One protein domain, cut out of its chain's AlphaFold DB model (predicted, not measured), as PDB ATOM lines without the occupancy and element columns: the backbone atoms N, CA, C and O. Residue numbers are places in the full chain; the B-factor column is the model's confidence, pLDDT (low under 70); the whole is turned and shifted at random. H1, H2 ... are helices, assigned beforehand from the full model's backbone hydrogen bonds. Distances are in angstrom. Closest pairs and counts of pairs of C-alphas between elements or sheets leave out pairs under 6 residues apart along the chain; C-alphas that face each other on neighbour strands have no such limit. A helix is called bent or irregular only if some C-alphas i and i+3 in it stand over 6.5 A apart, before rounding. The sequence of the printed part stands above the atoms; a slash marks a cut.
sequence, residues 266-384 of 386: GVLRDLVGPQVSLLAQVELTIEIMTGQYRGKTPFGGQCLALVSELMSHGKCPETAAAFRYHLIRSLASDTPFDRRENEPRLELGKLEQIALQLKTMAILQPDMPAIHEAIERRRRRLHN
ATOM      1  N   GLY A 266     -37.445 -91.657 -57.025       83.44
ATOM      2  CA  GLY A 266     -38.812 -91.165 -57.245       83.44
ATOM      3  C   GLY A 266     -39.446 -91.592 -58.572       83.44
ATOM      4  O   GLY A 266     -40.635 -91.887 -58.570       83.44
ATOM      5  N   VAL A 267     -38.661 -91.786 -59.635       88.62
ATOM      6  CA  VAL A 267     -39.166 -92.060 -60.996       88.62
ATOM      7  C   VAL A 267     -40.131 -93.241 -61.050       88.62
ATOM      8  O   VAL A 267     -41.239 -93.110 -61.561       88.62
ATOM      9  N   LEU A 268     -39.772 -94.387 -60.458       87.56
ATOM     10  CA  LEU A 268     -40.669 -95.547 -60.443       87.56
ATOM     11  C   LEU A 268     -42.013 -95.228 -59.769       87.56
ATOM     12  O   LEU A 268     -43.053 -95.665 -60.249       87.56
ATOM     13  N   ARG A 269     -42.008 -94.447 -58.680       85.31
ATOM     14  CA  ARG A 269     -43.234 -94.017 -57.990       85.31
ATOM     15  C   ARG A 269     -44.050 -93.065 -58.859       85.31
ATOM     16  O   ARG A 269     -45.271 -93.169 -58.850       85.31
ATOM     17  N   ASP A 270     -43.398 -92.167 -59.582       86.31
ATOM     18  CA  ASP A 270     -44.069 -91.197 -60.446       86.31
ATOM     19  C   ASP A 270     -44.728 -91.894 -61.650       86.31
ATOM     20  O   ASP A 270     -45.860 -91.571 -62.013       86.31
ATOM     21  N   LEU A 271     -44.085 -92.933 -62.197       87.44
ATOM     22  CA  LEU A 271     -44.614 -93.750 -63.298       87.44
ATOM     23  C   LEU A 271     -45.828 -94.611 -62.909       87.44
ATOM     24  O   LEU A 271     -46.716 -94.839 -63.733       87.44
ATOM     25  N   VAL A 272     -45.846 -95.148 -61.684       86.44
ATOM     26  CA  VAL A 272     -46.825 -96.175 -61.271       86.44
ATOM     27  C   VAL A 272     -47.828 -95.699 -60.219       86.44
ATOM     28  O   VAL A 272     -48.818 -96.378 -59.942       86.44
ATOM     29  N   GLY A 273     -47.585 -94.532 -59.627       84.12
ATOM     30  CA  GLY A 273     -48.364 -93.983 -58.526       84.12
ATOM     31  C   GLY A 273     -48.045 -94.616 -57.161       84.12
ATOM     32  O   GLY A 273     -47.249 -95.556 -57.044       84.12
ATOM     33  N   PRO A 274     -48.659 -94.097 -56.082       83.06
ATOM     34  CA  PRO A 274     -48.455 -94.613 -54.734       83.06
ATOM     35  C   PRO A 274     -48.977 -96.049 -54.598       83.06
ATOM     36  O   PRO A 274     -50.112 -96.343 -54.966       83.06
ATOM     37  N   GLN A 275     -48.162 -96.927 -54.010       86.19
ATOM     38  CA  GLN A 275     -48.535 -98.313 -53.725       86.19
ATOM     39  C   GLN A 275     -48.989 -98.465 -52.273       86.19
ATOM     40  O   GLN A 275     -48.362 -97.933 -51.356       86.19
ATOM     41  N   VAL A 276     -50.092 -99.189 -52.068       86.12
ATOM     42  CA  VAL A 276     -50.711 -99.380 -50.744       86.12
ATOM     43  C   VAL A 276     -49.984-100.415 -49.886       86.12
ATOM     44  O   VAL A 276     -50.043-100.339 -48.660       86.12
ATOM     45  N   SER A 277     -49.289-101.360 -50.519       91.62
ATOM     46  CA  SER A 277     -48.568-102.452 -49.870       91.62
ATOM     47  C   SER A 277     -47.390-102.913 -50.743       91.62
ATOM     48  O   SER A 277     -47.289-102.543 -51.916       91.62
ATOM     49  N   LEU A 278     -46.482-103.713 -50.173       92.00
ATOM     50  CA  LEU A 278     -45.391-104.329 -50.933       92.00
ATOM     51  C   LEU A 278     -45.931-105.392 -51.901       92.00
ATOM     52  O   LEU A 278     -45.400-105.536 -52.997       92.00
ATOM     53  N   LEU A 279     -47.011-106.087 -51.526       92.38
ATOM     54  CA  LEU A 279     -47.708-107.021 -52.411       92.38
ATOM     55  C   LEU A 279     -48.190-106.329 -53.689       92.38
ATOM     56  O   LEU A 279     -47.847-106.769 -54.780       92.38
ATOM     57  N   ALA A 280     -48.890-105.199 -53.544       91.31
ATOM     58  CA  ALA A 280     -49.386-104.428 -54.681       91.31
ATOM     59  C   ALA A 280     -48.237-103.957 -55.590       91.31
ATOM     60  O   ALA A 280     -48.362-103.961 -56.810       91.31
ATOM     61  N   GLN A 281     -47.087-103.602 -55.007       92.12
ATOM     62  CA  GLN A 281     -45.892-103.254 -55.775       92.12
ATOM     63  C   GLN A 281     -45.335-104.451 -56.568       92.12
ATOM     64  O   GLN A 281     -44.921-104.279 -57.716       92.12
ATOM     65  N   VAL A 282     -45.307-105.649 -55.973       94.12
ATOM     66  CA  VAL A 282     -44.870-106.884 -56.646       94.12
ATOM     67  C   VAL A 282     -45.815-107.227 -57.798       94.12
ATOM     68  O   VAL A 282     -45.351-107.399 -58.924       94.12
ATOM     69  N   GLU A 283     -47.124-107.244 -57.549       93.31
ATOM     70  CA  GLU A 283     -48.155-107.513 -58.562       93.31
ATOM     71  C   GLU A 283     -48.088-106.507 -59.714       93.31
ATOM     72  O   GLU A 283     -48.074-106.892 -60.879       93.31
ATOM     73  N   LEU A 284     -47.938-105.218 -59.405       93.44
ATOM     74  CA  LEU A 284     -47.815-104.177 -60.419       93.44
ATOM     75  C   LEU A 284     -46.540-104.318 -61.252       93.44
ATOM     76  O   LEU A 284     -46.564-104.106 -62.461       93.44
ATOM     77  N   THR A 285     -45.425-104.706 -60.630       94.50
ATOM     78  CA  THR A 285     -44.184-104.990 -61.364       94.50
ATOM     79  C   THR A 285     -44.401-106.146 -62.342       94.50
ATOM     80  O   THR A 285     -43.968-106.067 -63.489       94.50
ATOM     81  N   ILE A 286     -45.133-107.184 -61.930       93.69
ATOM     82  CA  ILE A 286     -45.507-108.311 -62.793       93.69
ATOM     83  C   ILE A 286     -46.427-107.855 -63.937       93.69
ATOM     84  O   ILE A 286     -46.177-108.209 -65.090       93.69
ATOM     85  N   GLU A 287     -47.451-107.040 -63.660       94.31
ATOM     86  CA  GLU A 287     -48.338-106.462 -64.687       94.31
ATOM     87  C   GLU A 287     -47.537-105.679 -65.739       94.31
ATOM     88  O   GLU A 287     -47.744-105.845 -66.943       94.31
ATOM     89  N   ILE A 288     -46.588-104.849 -65.295       95.38
ATOM     90  CA  ILE A 288     -45.716-104.060 -66.173       95.38
ATOM     91  C   ILE A 288     -44.853-104.984 -67.031       95.38
ATOM     92  O   ILE A 288     -44.803-104.832 -68.249       95.38
ATOM     93  N   MET A 289     -44.212-105.981 -66.430       93.94
ATOM     94  CA  MET A 289     -43.349-106.920 -67.146       93.94
ATOM     95  C   MET A 289     -44.083-107.789 -68.171       93.94
ATOM     96  O   MET A 289     -43.496-108.203 -69.166       93.94
ATOM     97  N   THR A 290     -45.363-108.063 -67.944       91.69
ATOM     98  CA  THR A 290     -46.167-108.947 -68.797       91.69
ATOM     99  C   THR A 290     -46.984-108.206 -69.853       91.69
ATOM    100  O   THR A 290     -47.799-108.828 -70.532       91.69
ATOM    101  N   GLY A 291     -46.790-106.892 -70.016       94.00
ATOM    102  CA  GLY A 291     -47.550-106.103 -70.991       94.00
ATOM    103  C   GLY A 291     -49.007-105.871 -70.584       94.00
ATOM    104  O   GLY A 291     -49.839-105.525 -71.422       94.00
ATOM    105  N   GLN A 292     -49.355-106.092 -69.313       93.25
ATOM    106  CA  GLN A 292     -50.718-105.959 -68.786       93.25
ATOM    107  C   GLN A 292     -50.979-104.589 -68.153       93.25
ATOM    108  O   GLN A 292     -52.129-104.252 -67.879       93.25
ATOM    109  N   TYR A 293     -49.946-103.766 -67.959       93.88
ATOM    110  CA  TYR A 293     -50.110-102.417 -67.431       93.88
ATOM    111  C   TYR A 293     -50.867-101.514 -68.422       93.88
ATOM    112  O   TYR A 293     -50.643-101.552 -69.631       93.88
ATOM    113  N   ARG A 294     -51.809-100.709 -67.912       87.38
ATOM    114  CA  ARG A 294     -52.718 -99.861 -68.717       87.38
ATOM    115  C   ARG A 294     -52.682 -98.379 -68.328       87.38
ATOM    116  O   ARG A 294     -53.644 -97.667 -68.574       87.38
ATOM    117  N   GLY A 295     -51.587 -97.921 -67.714       82.38
ATOM    118  CA  GLY A 295     -51.384 -96.509 -67.374       82.38
ATOM    119  C   GLY A 295     -52.296 -96.021 -66.250       82.38
ATOM    120  O   GLY A 295     -53.332 -95.412 -66.489       82.38
ATOM    121  N   LYS A 296     -51.897 -96.277 -64.998       75.19
ATOM    122  CA  LYS A 296     -52.677 -95.911 -63.800       75.19
ATOM    123  C   LYS A 296     -52.487 -94.443 -63.377       75.19
ATOM    124  O   LYS A 296     -53.260 -93.945 -62.562       75.19
ATOM    125  N   THR A 297     -51.489 -93.747 -63.925       67.88
ATOM    126  CA  THR A 297     -51.219 -92.322 -63.682       67.88
ATOM    127  C   THR A 297     -51.420 -91.495 -64.960       67.88
ATOM    128  O   THR A 297     -51.112 -91.972 -66.054       67.88
ATOM    129  N   PRO A 298     -51.943 -90.255 -64.852       59.12
ATOM    130  CA  PRO A 298     -52.177 -89.400 -66.018       59.12
ATOM    131  C   PRO A 298     -50.880 -88.912 -66.680       59.12
ATOM    132  O   PRO A 298     -50.859 -88.745 -67.893       59.12
ATOM    133  N   PHE A 299     -49.810 -88.732 -65.899       61.34
ATOM    134  CA  PHE A 299     -48.467 -88.360 -66.361       61.34
ATOM    135  C   PHE A 299     -47.531 -89.552 -66.151       61.34
ATOM    136  O   PHE A 299     -47.617 -90.206 -65.106       61.34
ATOM    137  N   GLY A 300     -46.681 -89.896 -67.122       70.75
ATOM    138  CA  GLY A 300     -45.794 -91.064 -67.024       70.75
ATOM    139  C   GLY A 300     -46.451 -92.442 -67.218       70.75
ATOM    140  O   GLY A 300     -45.832 -93.386 -67.710       70.75
ATOM    141  N   GLY A 301     -47.723 -92.596 -66.841       78.44
ATOM    142  CA  GLY A 301     -48.401 -93.891 -66.872       78.44
ATOM    143  C   GLY A 301     -48.641 -94.410 -68.288       78.44
ATOM    144  O   GLY A 301     -48.520 -95.609 -68.531       78.44
ATOM    145  N   GLN A 302     -48.947 -93.525 -69.237       86.06
ATOM    146  CA  GLN A 302     -49.202 -93.918 -70.627       86.06
ATOM    147  C   GLN A 302     -47.923 -94.354 -71.345       86.06
ATOM    148  O   GLN A 302     -47.914 -95.385 -72.014       86.06
ATOM    149  N   CYS A 303     -46.825 -93.622 -71.161       91.12
ATOM    150  CA  CYS A 303     -45.534 -94.001 -71.727       91.12
ATOM    151  C   CYS A 303     -45.013 -95.305 -71.104       91.12
ATOM    152  O   CYS A 303     -44.550 -96.174 -71.841       91.12
ATOM    153  N   LEU A 304     -45.206 -95.534 -69.797       94.88
ATOM    154  CA  LEU A 304     -44.914 -96.842 -69.201       94.88
ATOM    155  C   LEU A 304     -45.817 -97.966 -69.740       94.88
ATOM    156  O   LEU A 304     -45.348 -99.092 -69.874       94.88
ATOM    157  N   ALA A 305     -47.088 -97.706 -70.064       94.81
ATOM    158  CA  ALA A 305     -47.959 -98.714 -70.679       94.81
ATOM    159  C   ALA A 305     -47.440 -99.153 -72.058       94.81
ATOM    160  O   ALA A 305     -47.389-100.350 -72.336       94.81
ATOM    161  N   LEU A 306     -46.964 -98.209 -72.874       95.06
ATOM    162  CA  LEU A 306     -46.337 -98.526 -74.156       95.06
ATOM    163  C   LEU A 306     -45.029 -99.311 -73.970       95.06
ATOM    164  O   LEU A 306     -44.817-100.332 -74.618       95.06
ATOM    165  N   VAL A 307     -44.166 -98.892 -73.041       96.62
ATOM    166  CA  VAL A 307     -42.916 -99.613 -72.737       96.62
ATOM    167  C   VAL A 307     -43.189-101.011 -72.168       96.62
ATOM    168  O   VAL A 307     -42.483-101.958 -72.500       96.62
ATOM    169  N   SER A 308     -44.241-101.168 -71.364       96.75
ATOM    170  CA  SER A 308     -44.723-102.458 -70.858       96.75
ATOM    171  C   SER A 308     -45.096-103.405 -72.005       96.75
ATOM    172  O   SER A 308     -44.671-104.562 -72.017       96.75
ATOM    173  N   GLU A 309     -45.825-102.911 -73.005       95.88
ATOM    174  CA  GLU A 309     -46.166-103.678 -74.202       95.88
ATOM    175  C   GLU A 309     -44.917-104.051 -75.012       95.88
ATOM    176  O   GLU A 309     -44.715-105.227 -75.325       95.88
ATOM    177  N   LEU A 310     -44.032-103.091 -75.292       95.50
ATOM    178  CA  LEU A 310     -42.771-103.323 -76.013       95.50
ATOM    179  C   LEU A 310     -41.901-104.376 -75.316       95.50
ATOM    180  O   LEU A 310     -41.354-105.282 -75.950       95.50
ATOM    181  N   MET A 311     -41.815-104.295 -73.993       95.44
ATOM    182  CA  MET A 311     -41.097-105.245 -73.160       95.44
ATOM    183  C   MET A 311     -41.690-106.658 -73.238       95.44
ATOM    184  O   MET A 311     -40.927-107.613 -73.384       95.44
ATOM    185  N   SER A 312     -43.021-106.810 -73.214       94.31
ATOM    186  CA  SER A 312     -43.658-108.131 -73.368       94.31
ATOM    187  C   SER A 312     -43.394-108.784 -74.731       94.31
ATOM    188  O   SER A 312     -43.391-110.008 -74.835       94.31
ATOM    189  N   HIS A 313     -43.086-107.977 -75.753       93.69
ATOM    190  CA  HIS A 313     -42.676-108.429 -77.085       93.69
ATOM    191  C   HIS A 313     -41.149-108.585 -77.233       93.69
ATOM    192  O   HIS A 313     -40.654-108.817 -78.336       93.69
ATOM    193  N   GLY A 314     -40.383-108.442 -76.146       93.06
ATOM    194  CA  GLY A 314     -38.928-108.600 -76.149       93.06
ATOM    195  C   GLY A 314     -38.152-107.437 -76.775       93.06
ATOM    196  O   GLY A 314     -36.982-107.607 -77.107       93.06
ATOM    197  N   LYS A 315     -38.772-106.260 -76.947       94.12
ATOM    198  CA  LYS A 315     -38.145-105.080 -77.574       94.12
ATOM    199  C   LYS A 315     -37.409-104.151 -76.601       94.12
ATOM    200  O   LYS A 315     -36.622-103.333 -77.059       94.12
ATOM    201  N   CYS A 316     -37.632-104.298 -75.292       96.38
ATOM    202  CA  CYS A 316     -36.966-103.511 -74.243       96.38
ATOM    203  C   CYS A 316     -36.287-104.409 -73.181       96.38
ATOM    204  O   CYS A 316     -36.742-104.467 -72.030       96.38
ATOM    205  N   PRO A 317     -35.267-105.206 -73.558       96.06
ATOM    206  CA  PRO A 317     -34.608-106.152 -72.656       96.06
ATOM    207  C   PRO A 317     -33.878-105.509 -71.462       96.06
ATOM    208  O   PRO A 317     -33.870-106.105 -70.378       96.06
ATOM    209  N   GLU A 318     -33.277-104.327 -71.616       97.06
ATOM    210  CA  GLU A 318     -32.559-103.632 -70.537       97.06
ATOM    211  C   GLU A 318     -33.542-103.074 -69.494       97.06
ATOM    212  O   GLU A 318     -33.342-103.227 -68.283       97.06
ATOM    213  N   THR A 319     -34.668-102.527 -69.952       97.12
ATOM    214  CA  THR A 319     -35.781-102.077 -69.108       97.12
ATOM    215  C   THR A 319     -36.407-103.256 -68.370       97.12
ATOM    216  O   THR A 319     -36.648-103.181 -67.162       97.12
ATOM    217  N   ALA A 320     -36.586-104.396 -69.048       96.69
ATOM    218  CA  ALA A 320     -37.027-105.635 -68.409       96.69
ATOM    219  C   ALA A 320     -36.087-106.068 -67.292       96.69
ATOM    220  O   ALA A 320     -36.535-106.416 -66.199       96.69
ATOM    221  N   ALA A 321     -34.780-105.995 -67.535       95.69
ATOM    222  CA  ALA A 321     -33.791-106.291 -66.516       95.69
ATOM    223  C   ALA A 321     -33.900-105.332 -65.319       95.69
ATOM    224  O   ALA A 321     -33.668-105.756 -64.186       95.69
ATOM    225  N   ALA A 322     -34.213-104.048 -65.533       95.00
ATOM    226  CA  ALA A 322     -34.402-103.084 -64.445       95.00
ATOM    227  C   ALA A 322     -35.615-103.455 -63.573       95.00
ATOM    228  O   ALA A 322     -35.506-103.502 -62.345       95.00
ATOM    229  N   PHE A 323     -36.744-103.829 -64.183       95.94
ATOM    230  CA  PHE A 323     -37.911-104.307 -63.435       95.94
ATOM    231  C   PHE A 323     -37.663-105.639 -62.714       95.94
ATOM    232  O   PHE A 323     -38.074-105.776 -61.559       95.94
ATOM    233  N   ARG A 324     -36.921-106.585 -63.314       95.44
ATOM    234  CA  ARG A 324     -36.504-107.826 -62.626       95.44
ATOM    235  C   ARG A 324     -35.701-107.538 -61.371       95.44
ATOM    236  O   ARG A 324     -35.978-108.113 -60.321       95.44
ATOM    237  N   TYR A 325     -34.766-106.596 -61.449       92.75
ATOM    238  CA  TYR A 325     -33.992-106.169 -60.290       92.75
ATOM    239  C   TYR A 325     -34.897-105.639 -59.162       92.75
ATOM    240  O   TYR A 325     -34.747-106.029 -58.000       92.75
ATOM    241  N   HIS A 326     -35.885-104.799 -59.486       91.94
ATOM    242  CA  HIS A 326     -36.855-104.304 -58.503       91.94
ATOM    243  C   HIS A 326     -37.742-105.408 -57.919       91.94
ATOM    244  O   HIS A 326     -38.001-105.402 -56.711       91.94
ATOM    245  N   LEU A 327     -38.170-106.369 -58.741       95.06
ATOM    246  CA  LEU A 327     -38.948-107.525 -58.307       95.06
ATOM    247  C   LEU A 327     -38.159-108.375 -57.303       95.06
ATOM    248  O   LEU A 327     -38.646-108.627 -56.203       95.06
ATOM    249  N   ILE A 328     -36.919-108.744 -57.636       95.19
ATOM    250  CA  ILE A 328     -36.041-109.550 -56.771       95.19
ATOM    251  C   ILE A 328     -35.833-108.857 -55.425       95.19
ATOM    252  O   ILE A 328     -36.004-109.477 -54.378       95.19
ATOM    253  N   ARG A 329     -35.542-107.550 -55.426       92.25
ATOM    254  CA  ARG A 329     -35.389-106.778 -54.180       92.25
ATOM    255  C   ARG A 329     -36.666-106.727 -53.351       92.25
ATOM    256  O   ARG A 329     -36.596-106.776 -52.127       92.25
ATOM    257  N   SER A 330     -37.820-106.621 -54.001       92.75
ATOM    258  CA  SER A 330     -39.117-106.600 -53.320       92.75
ATOM    259  C   SER A 330     -39.411-107.952 -52.663       92.75
ATOM    260  O   SER A 330     -39.819-108.000 -51.500       92.75
ATOM    261  N   LEU A 331     -39.112-109.052 -53.359       94.56
ATOM    262  CA  LEU A 331     -39.257-110.419 -52.853       94.56
ATOM    263  C   LEU A 331     -38.257-110.749 -51.733       94.56
ATOM    264  O   LEU A 331     -38.636-111.415 -50.772       94.56
ATOM    265  N   ALA A 332     -37.027-110.239 -51.812       91.88
ATOM    266  CA  ALA A 332     -35.984-110.442 -50.803       91.88
ATOM    267  C   ALA A 332     -36.102-109.513 -49.578       91.88
ATOM    268  O   ALA A 332     -35.379-109.702 -48.602       91.88
ATOM    269  N   SER A 333     -36.970-108.495 -49.631       91.50
ATOM    270  CA  SER A 333     -37.176-107.536 -48.541       91.50
ATOM    271  C   SER A 333     -37.791-108.193 -47.304       91.50
ATOM    272  O   SER A 333     -38.751-108.954 -47.408       91.50
ATOM    273  N   ASP A 334     -37.311-107.800 -46.123       89.00
ATOM    274  CA  ASP A 334     -37.859-108.239 -44.833       89.00
ATOM    275  C   ASP A 334     -39.157-107.491 -44.451       89.00
ATOM    276  O   ASP A 334     -39.795-107.802 -43.449       89.00
ATOM    277  N   THR A 335     -39.573-106.493 -45.241       90.31
ATOM    278  CA  THR A 335     -40.840-105.774 -45.012       90.31
ATOM    279  C   THR A 335     -42.018-106.701 -45.300       90.31
ATOM    280  O   THR A 335     -42.046-107.219 -46.411       90.31
ATOM    281  N   PRO A 336     -43.013-106.861 -44.406       89.00
ATOM    282  CA  PRO A 336     -44.207-107.663 -44.681       89.00
ATOM    283  C   PRO A 336     -44.903-107.266 -45.982       89.00
ATOM    284  O   PRO A 336     -44.896-106.089 -46.359       89.00
ATOM    285  N   PHE A 337     -45.535-108.230 -46.653       91.62
ATOM    286  CA  PHE A 337     -46.245-107.952 -47.905       91.62
ATOM    287  C   PHE A 337     -47.368-106.930 -47.727       91.62
ATOM    288  O   PHE A 337     -47.499-106.016 -48.544       91.62
ATOM    289  N   ASP A 338     -48.110-107.031 -46.628       90.94
ATOM    290  CA  ASP A 338     -49.045-106.010 -46.179       90.94
ATOM    291  C   ASP A 338     -48.893-105.806 -44.668       90.94
ATOM    292  O   ASP A 338     -49.019-106.736 -43.878       90.94
ATOM    293  N   ARG A 339     -48.637-104.565 -44.243       86.81
ATOM    294  CA  ARG A 339     -48.510-104.235 -42.814       86.81
ATOM    295  C   ARG A 339     -49.834-104.348 -42.057       86.81
ATOM    296  O   ARG A 339     -49.811-104.455 -40.837       86.81
ATOM    297  N   ARG A 340     -50.970-104.273 -42.757       86.81
ATOM    298  CA  ARG A 340     -52.315-104.414 -42.178       86.81
ATOM    299  C   ARG A 340     -52.695-105.879 -41.971       86.81
ATOM    300  O   ARG A 340     -53.562-106.159 -41.154       86.81
ATOM    301  N   GLU A 341     -52.038-106.787 -42.689       80.38
ATOM    302  CA  GLU A 341     -52.301-108.225 -42.690       80.38
ATOM    303  C   GLU A 341     -50.966-108.978 -42.585       80.38
ATOM    304  O   GLU A 341     -50.479-109.582 -43.539       80.38
ATOM    305  N   ASN A 342     -50.347-108.877 -41.405       82.69
ATOM    306  CA  ASN A 342     -49.014-109.412 -41.115       82.69
ATOM    307  C   ASN A 342     -49.067-110.796 -40.433       82.69
ATOM    308  O   ASN A 342     -48.269-111.085 -39.544       82.69
ATOM    309  N   GLU A 343     -50.049-111.632 -40.784       90.94
ATOM    310  CA  GLU A 343     -50.090-113.017 -40.305       90.94
ATOM    311  C   GLU A 343     -49.164-113.888 -41.176       90.94
ATOM    312  O   GLU A 343     -49.408-113.999 -42.384       90.94
ATOM    313  N   PRO A 344     -48.133-114.547 -40.606       90.25
ATOM    314  CA  PRO A 344     -47.131-115.278 -41.389       90.25
ATOM    315  C   PRO A 344     -47.711-116.348 -42.324       90.25
ATOM    316  O   PRO A 344     -47.248-116.502 -43.454       90.25
ATOM    317  N   ARG A 345     -48.770-117.048 -41.894       91.62
ATOM    318  CA  ARG A 345     -49.454-118.073 -42.703       91.62
ATOM    319  C   ARG A 345     -50.137-117.493 -43.940       91.62
ATOM    320  O   ARG A 345     -50.060-118.088 -45.014       91.62
ATOM    321  N   LEU A 346     -50.787-116.336 -43.803       91.19
ATOM    322  CA  LEU A 346     -51.445-115.653 -44.918       91.19
ATOM    323  C   LEU A 346     -50.412-115.077 -45.892       91.19
ATOM    324  O   LEU A 346     -50.574-115.207 -47.106       91.19
ATOM    325  N   GLU A 347     -49.320-114.496 -45.378       92.94
ATOM    326  CA  GLU A 347     -48.216-114.023 -46.222       92.94
ATOM    327  C   GLU A 347     -47.568-115.179 -46.998       92.94
ATOM    328  O   GLU A 347     -47.307-115.038 -48.194       92.94
ATOM    329  N   LEU A 348     -47.371-116.339 -46.360       93.50
ATOM    330  CA  LEU A 348     -46.829-117.526 -47.018       93.50
ATOM    331  C   LEU A 348     -47.736-118.005 -48.160       93.50
ATOM    332  O   LEU A 348     -47.244-118.270 -49.254       93.50
ATOM    333  N   GLY A 349     -49.055-118.048 -47.951       93.94
ATOM    334  CA  GLY A 349     -50.010-118.395 -49.010       93.94
ATOM    335  C   GLY A 349     -49.911-117.471 -50.232       93.94
ATOM    336  O   GLY A 349     -49.882-117.947 -51.367       93.94
ATOM    337  N   LYS A 350     -49.781-116.156 -50.008       94.19
ATOM    338  CA  LYS A 350     -49.570-115.159 -51.077       94.19
ATOM    339  C   LYS A 350     -48.226-115.350 -51.785       94.19
ATOM    340  O   LYS A 350     -48.158-115.273 -53.010       94.19
ATOM    341  N   LEU A 351     -47.162-115.635 -51.030       95.06
ATOM    342  CA  LEU A 351     -45.834-115.909 -51.582       95.06
ATOM    343  C   LEU A 351     -45.853-117.122 -52.522       95.06
ATOM    344  O   LEU A 351     -45.268-117.049 -53.600       95.06
ATOM    345  N   GLU A 352     -46.546-118.205 -52.158       95.56
ATOM    346  CA  GLU A 352     -46.645-119.399 -53.010       95.56
ATOM    347  C   GLU A 352     -47.450-119.148 -54.295       95.56
ATOM    348  O   GLU A 352     -47.080-119.647 -55.360       95.56
ATOM    349  N   GLN A 353     -48.507-118.330 -54.232       94.19
ATOM    350  CA  GLN A 353     -49.258-117.919 -55.425       94.19
ATOM    351  C   GLN A 353     -48.375-117.131 -56.397       94.19
ATOM    352  O   GLN A 353     -48.323-117.456 -57.585       94.19
ATOM    353  N   ILE A 354     -47.622-116.153 -55.883       94.50
ATOM    354  CA  ILE A 354     -46.648-115.396 -56.678       94.50
ATOM    355  C   ILE A 354     -45.597-116.344 -57.257       94.50
ATOM    356  O   ILE A 354     -45.339-116.317 -58.456       94.50
ATOM    357  N   ALA A 355     -45.013-117.225 -56.442       94.44
ATOM    358  CA  ALA A 355     -43.981-118.158 -56.890       94.44
ATOM    359  C   ALA A 355     -44.464-119.053 -58.043       94.44
ATOM    360  O   ALA A 355     -43.716-119.288 -58.995       94.44
ATOM    361  N   LEU A 356     -45.711-119.527 -57.988       93.44
ATOM    362  CA  LEU A 356     -46.317-120.299 -59.070       93.44
ATOM    363  C   LEU A 356     -46.481-119.459 -60.345       93.44
ATOM    364  O   LEU A 356     -46.127-119.924 -61.428       93.44
ATOM    365  N   GLN A 357     -46.961-118.222 -60.210       92.50
ATOM    366  CA  GLN A 357     -47.159-117.300 -61.328       92.50
ATOM    367  C   GLN A 357     -45.834-116.950 -62.034       92.50
ATOM    368  O   GLN A 357     -45.762-116.949 -63.265       92.50
ATOM    369  N   LEU A 358     -44.767-116.696 -61.268       93.38
ATOM    370  CA  LEU A 358     -43.458-116.310 -61.808       93.38
ATOM    371  C   LEU A 358     -42.788-117.449 -62.594       93.38
ATOM    372  O   LEU A 358     -42.133-117.189 -63.601       93.38
ATOM    373  N   LYS A 359     -42.980-118.715 -62.193       89.19
ATOM    374  CA  LYS A 359     -42.367-119.883 -62.862       89.19
ATOM    375  C   LYS A 359     -42.726-120.007 -64.341       89.19
ATOM    376  O   LYS A 359     -41.935-120.541 -65.114       89.19
ATOM    377  N   THR A 360     -43.902-119.533 -64.740       87.38
ATOM    378  CA  THR A 360     -44.377-119.636 -66.127       87.38
ATOM    379  C   THR A 360     -43.943-118.471 -67.021       87.38
ATOM    380  O   THR A 360     -44.212-118.488 -68.219       87.38
ATOM    381  N   MET A 361     -43.280-117.447 -66.476       91.00
ATOM    382  CA  MET A 361     -42.981-116.216 -67.212       91.00
ATOM    383  C   MET A 361     -41.622-116.274 -67.912       91.00
ATOM    384  O   MET A 361     -40.573-116.154 -67.281       91.00
ATOM    385  N   ALA A 362     -41.634-116.363 -69.246       90.50
ATOM    386  CA  ALA A 362     -40.414-116.387 -70.059       90.50
ATOM    387  C   ALA A 362     -39.519-115.152 -69.846       90.50
ATOM    388  O   ALA A 362     -38.298-115.278 -69.794       90.50
ATOM    389  N   ILE A 363     -40.112-113.970 -69.640       90.81
ATOM    390  CA  ILE A 363     -39.378-112.714 -69.411       90.81
ATOM    391  C   ILE A 363     -38.508-112.731 -68.140       90.81
ATOM    392  O   ILE A 363     -37.584-111.923 -68.015       90.81
ATOM    393  N   LEU A 364     -38.779-113.648 -67.205       91.12
ATOM    394  CA  LEU A 364     -38.036-113.807 -65.955       91.12
ATOM    395  C   LEU A 364     -36.885-114.807 -66.050       91.12
ATOM    396  O   LEU A 364     -36.018-114.772 -65.180       91.12
ATOM    397  N   GLN A 365     -36.839-115.641 -67.099       90.25
ATOM    398  CA  GLN A 365     -35.836-116.704 -67.279       90.25
ATOM    399  C   GLN A 365     -34.390-116.277 -66.970       90.25
ATOM    400  O   GLN A 365     -33.736-117.005 -66.222       90.25
ATOM    401  N   PRO A 366     -33.897-115.107 -67.435       90.94
ATOM    402  CA  PRO A 366     -32.519-114.691 -67.174       90.94
ATOM    403  C   PRO A 366     -32.153-114.588 -65.688       90.94
ATOM    404  O   PRO A 366     -31.018-114.870 -65.327       90.94
ATOM    405  N   ASP A 367     -33.113-114.232 -64.826       92.88
ATOM    406  CA  ASP A 367     -32.879-113.985 -63.398       92.88
ATOM    407  C   ASP A 367     -33.635-114.971 -62.488       92.88
ATOM    408  O   ASP A 367     -33.744-114.758 -61.276       92.88
ATOM    409  N   MET A 368     -34.152-116.081 -63.036       93.19
ATOM    410  CA  MET A 368     -34.883-117.079 -62.247       93.19
ATOM    411  C   MET A 368     -34.093-117.618 -61.049       93.19
ATOM    412  O   MET A 368     -34.723-117.788 -60.004       93.19
ATOM    413  N   PRO A 369     -32.770-117.880 -61.112       94.44
ATOM    414  CA  PRO A 369     -32.016-118.316 -59.936       94.44
ATOM    415  C   PRO A 369     -32.100-117.321 -58.766       94.44
ATOM    416  O   PRO A 369     -32.400-117.721 -57.642       94.44
ATOM    417  N   ALA A 370     -31.940-116.023 -59.041       94.50
ATOM    418  CA  ALA A 370     -32.029-114.967 -58.031       94.50
ATOM    419  C   ALA A 370     -33.463-114.786 -57.501       94.50
ATOM    420  O   ALA A 370     -33.667-114.544 -56.311       94.50
ATOM    421  N   ILE A 371     -34.475-114.950 -58.362       95.19
ATOM    422  CA  ILE A 371     -35.888-114.945 -57.954       95.19
ATOM    423  C   ILE A 371     -36.182-116.115 -57.006       95.19
ATOM    424  O   ILE A 371     -36.806-115.910 -55.964       95.19
ATOM    425  N   HIS A 372     -35.714-117.325 -57.327       95.44
ATOM    426  CA  HIS A 372     -35.871-118.489 -56.451       95.44
ATOM    427  C   HIS A 372     -35.192-118.256 -55.103       95.44
ATOM    428  O   HIS A 372     -35.815-118.472 -54.070       95.44
ATOM    429  N   GLU A 373     -33.955-117.755 -55.092       96.25
ATOM    430  CA  GLU A 373     -33.244-117.448 -53.850       96.25
ATOM    431  C   GLU A 373     -34.008-116.437 -52.979       96.25
ATOM    432  O   GLU A 373     -34.172-116.656 -51.774       96.25
ATOM    433  N   ALA A 374     -34.538-115.367 -53.582       95.94
ATOM    434  CA  ALA A 374     -35.340-114.365 -52.884       95.94
ATOM    435  C   ALA A 374     -36.618-114.966 -52.267       95.94
ATOM    436  O   ALA A 374     -36.935-114.687 -51.106       95.94
ATOM    437  N   ILE A 375     -37.321-115.827 -53.012       96.06
ATOM    438  CA  ILE A 375     -38.508-116.547 -52.529       96.06
ATOM    439  C   ILE A 375     -38.137-117.485 -51.376       96.06
ATOM    440  O   ILE A 375     -38.779-117.434 -50.329       96.06
ATOM    441  N   GLU A 376     -37.084-118.297 -51.515       96.00
ATOM    442  CA  GLU A 376     -36.653-119.232 -50.465       96.00
ATOM    443  C   GLU A 376     -36.210-118.517 -49.191       96.00
ATOM    444  O   GLU A 376     -36.455-118.999 -48.081       96.00
ATOM    445  N   ARG A 377     -35.536-117.370 -49.323       94.69
ATOM    446  CA  ARG A 377     -35.151-116.543 -48.178       94.69
ATOM    447  C   ARG A 377     -36.390-116.077 -47.417       94.69
ATOM    448  O   ARG A 377     -36.455-116.243 -46.199       94.69
ATOM    449  N   ARG A 378     -37.384-115.533 -48.125       94.38
ATOM    450  CA  ARG A 378     -38.630-115.069 -47.503       94.38
ATOM    451  C   ARG A 378     -39.434-116.221 -46.908       94.38
ATOM    452  O   ARG A 378     -39.922-116.096 -45.789       94.38
ATOM    453  N   ARG A 379     -39.519-117.354 -47.613       95.00
ATOM    454  CA  ARG A 379     -40.185-118.571 -47.135       95.00
ATOM    455  C   ARG A 379     -39.593-119.029 -45.807       95.00
ATOM    456  O   ARG A 379     -40.350-119.256 -44.868       95.00
ATOM    457  N   ARG A 380     -38.263-119.124 -45.707       93.75
ATOM    458  CA  ARG A 380     -37.567-119.503 -44.465       93.75
ATOM    459  C   ARG A 380     -37.876-118.552 -43.312       93.75
ATOM    460  O   ARG A 380     -38.168-119.019 -42.219       93.75
ATOM    461  N   ARG A 381     -37.875-117.239 -43.564       92.25
ATOM    462  CA  ARG A 381     -38.271-116.240 -42.558       92.25
ATOM    463  C   ARG A 381     -39.698-116.484 -42.062       92.25
ATOM    464  O   ARG A 381     -39.898-116.618 -40.867       92.25
ATOM    465  N   LEU A 382     -40.661-116.604 -42.976       91.81
ATOM    466  CA  LEU A 382     -42.067-116.806 -42.618       91.81
ATOM    467  C   LEU A 382     -42.292-118.094 -41.822       91.81
ATOM    468  O   LEU A 382     -43.091-118.081 -40.899       91.81
ATOM    469  N   HIS A 383     -41.568-119.174 -42.130       92.56
ATOM    470  CA  HIS A 383     -41.631-120.409 -41.340       92.56
ATOM    471  C   HIS A 383     -41.042-120.251 -39.934       92.56
ATOM    472  O   HIS A 383     -41.537-120.885 -39.015       92.56
ATOM    473  N   ASN A 384     -40.000-119.433 -39.764       90.38
ATOM    474  CA  ASN A 384     -39.422-119.153 -38.446       90.38
ATOM    475  C   ASN A 384     -40.315-118.234 -37.594       90.38
ATOM    476  O   ASN A 384     -40.216-118.265 -36.371       90.38
TER     477      ASN A 384
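AT A GLANCE: This is residues 266 to 384 of the 386 residues of an uncharacterized protein of Alphaproteobacteria bacterium (UniProt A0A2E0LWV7). Four long helices, H2, H4, H6 and H5, run roughly alongside one another with their centres at the corners of a four-sided bundle, which is looser on the side between H2 and H5. H3 crosses one end of this bundle steeply, and short H1 sits near H2 and meets the start of H3. The printed part has 119 residues with six named helices, H1 to H6 in order along the chain, and no named strand; its class is all helix. The whole is compact, with a radius of gyration of the C-alphas of 14.3 A and spans of 42 by 30 by 20 A.

IN THESE COORDINATES: Find C-alpha 362 at (-40.414, -116.387, -70.059); from there H6, residues 362 to 384, runs 31.7 A to C-alpha 384 at (-39.422, -119.153, -38.446). H6 is irregular, with C-alphas 366 and 369 8.1 A apart, and has a kink of 74 degrees near residue 369. Look next at H4, residues 317 to 332, 22.3 A long, and H5, residues 344 to 359, 22.5 A. H2, residues 278 to 289, is 16.5 A long and H3, residues 301 to 312, is 16.4 A. H1, residues 267 to 272, begins at C-alpha 267, (-39.166, -92.060, -60.996), and spans 8.7 A.

HOW THE PARTS SIT: Start at H6, which touches H4 at a shallow tilt of 7 degrees, the same way; the C-alphas of Ala 332 and Ala 374 are closest, 4.5 A. H5 and H6 form a helical hairpin, opposite ways at a shallow tilt of 15 degrees, with the C-alphas of Pro 344 and Leu 382 closest at 5.4 A. H2 touches H4, opposite ways at a shallow tilt of 19 degrees, closest at the C-alphas of Val 282 and Leu 327, 6.2 A. H2 and H5 are near each other, with 9 pairs of C-alphas within 10 A. With residues 288 to 289 alone, H2 touches H3 at a steep tilt of 63 degrees; the closest C-alphas, Ile 288 and Ser 308, are 5.0 A apart. H1 and H3 only just touch, with 3 pairs of C-alphas within 8 A, about perpendicular at 89 degrees; Leu 271 and Gly 301 are closest, 5.2 A. Every O i to N i+4 pair is within hydrogen-bond range in H1 to H5, and 15 of 19 in H6.

THE WHOLE: The C-alphas farthest apart, Phe 299 and Asn 384, are 42.5 A apart. The printed part has no cut. The links H2 to H3 and H4 to H5 are long, 11 residues each. The mean pLDDT of the printed part is 91.0; look at residues 297 to 299 for values under 70.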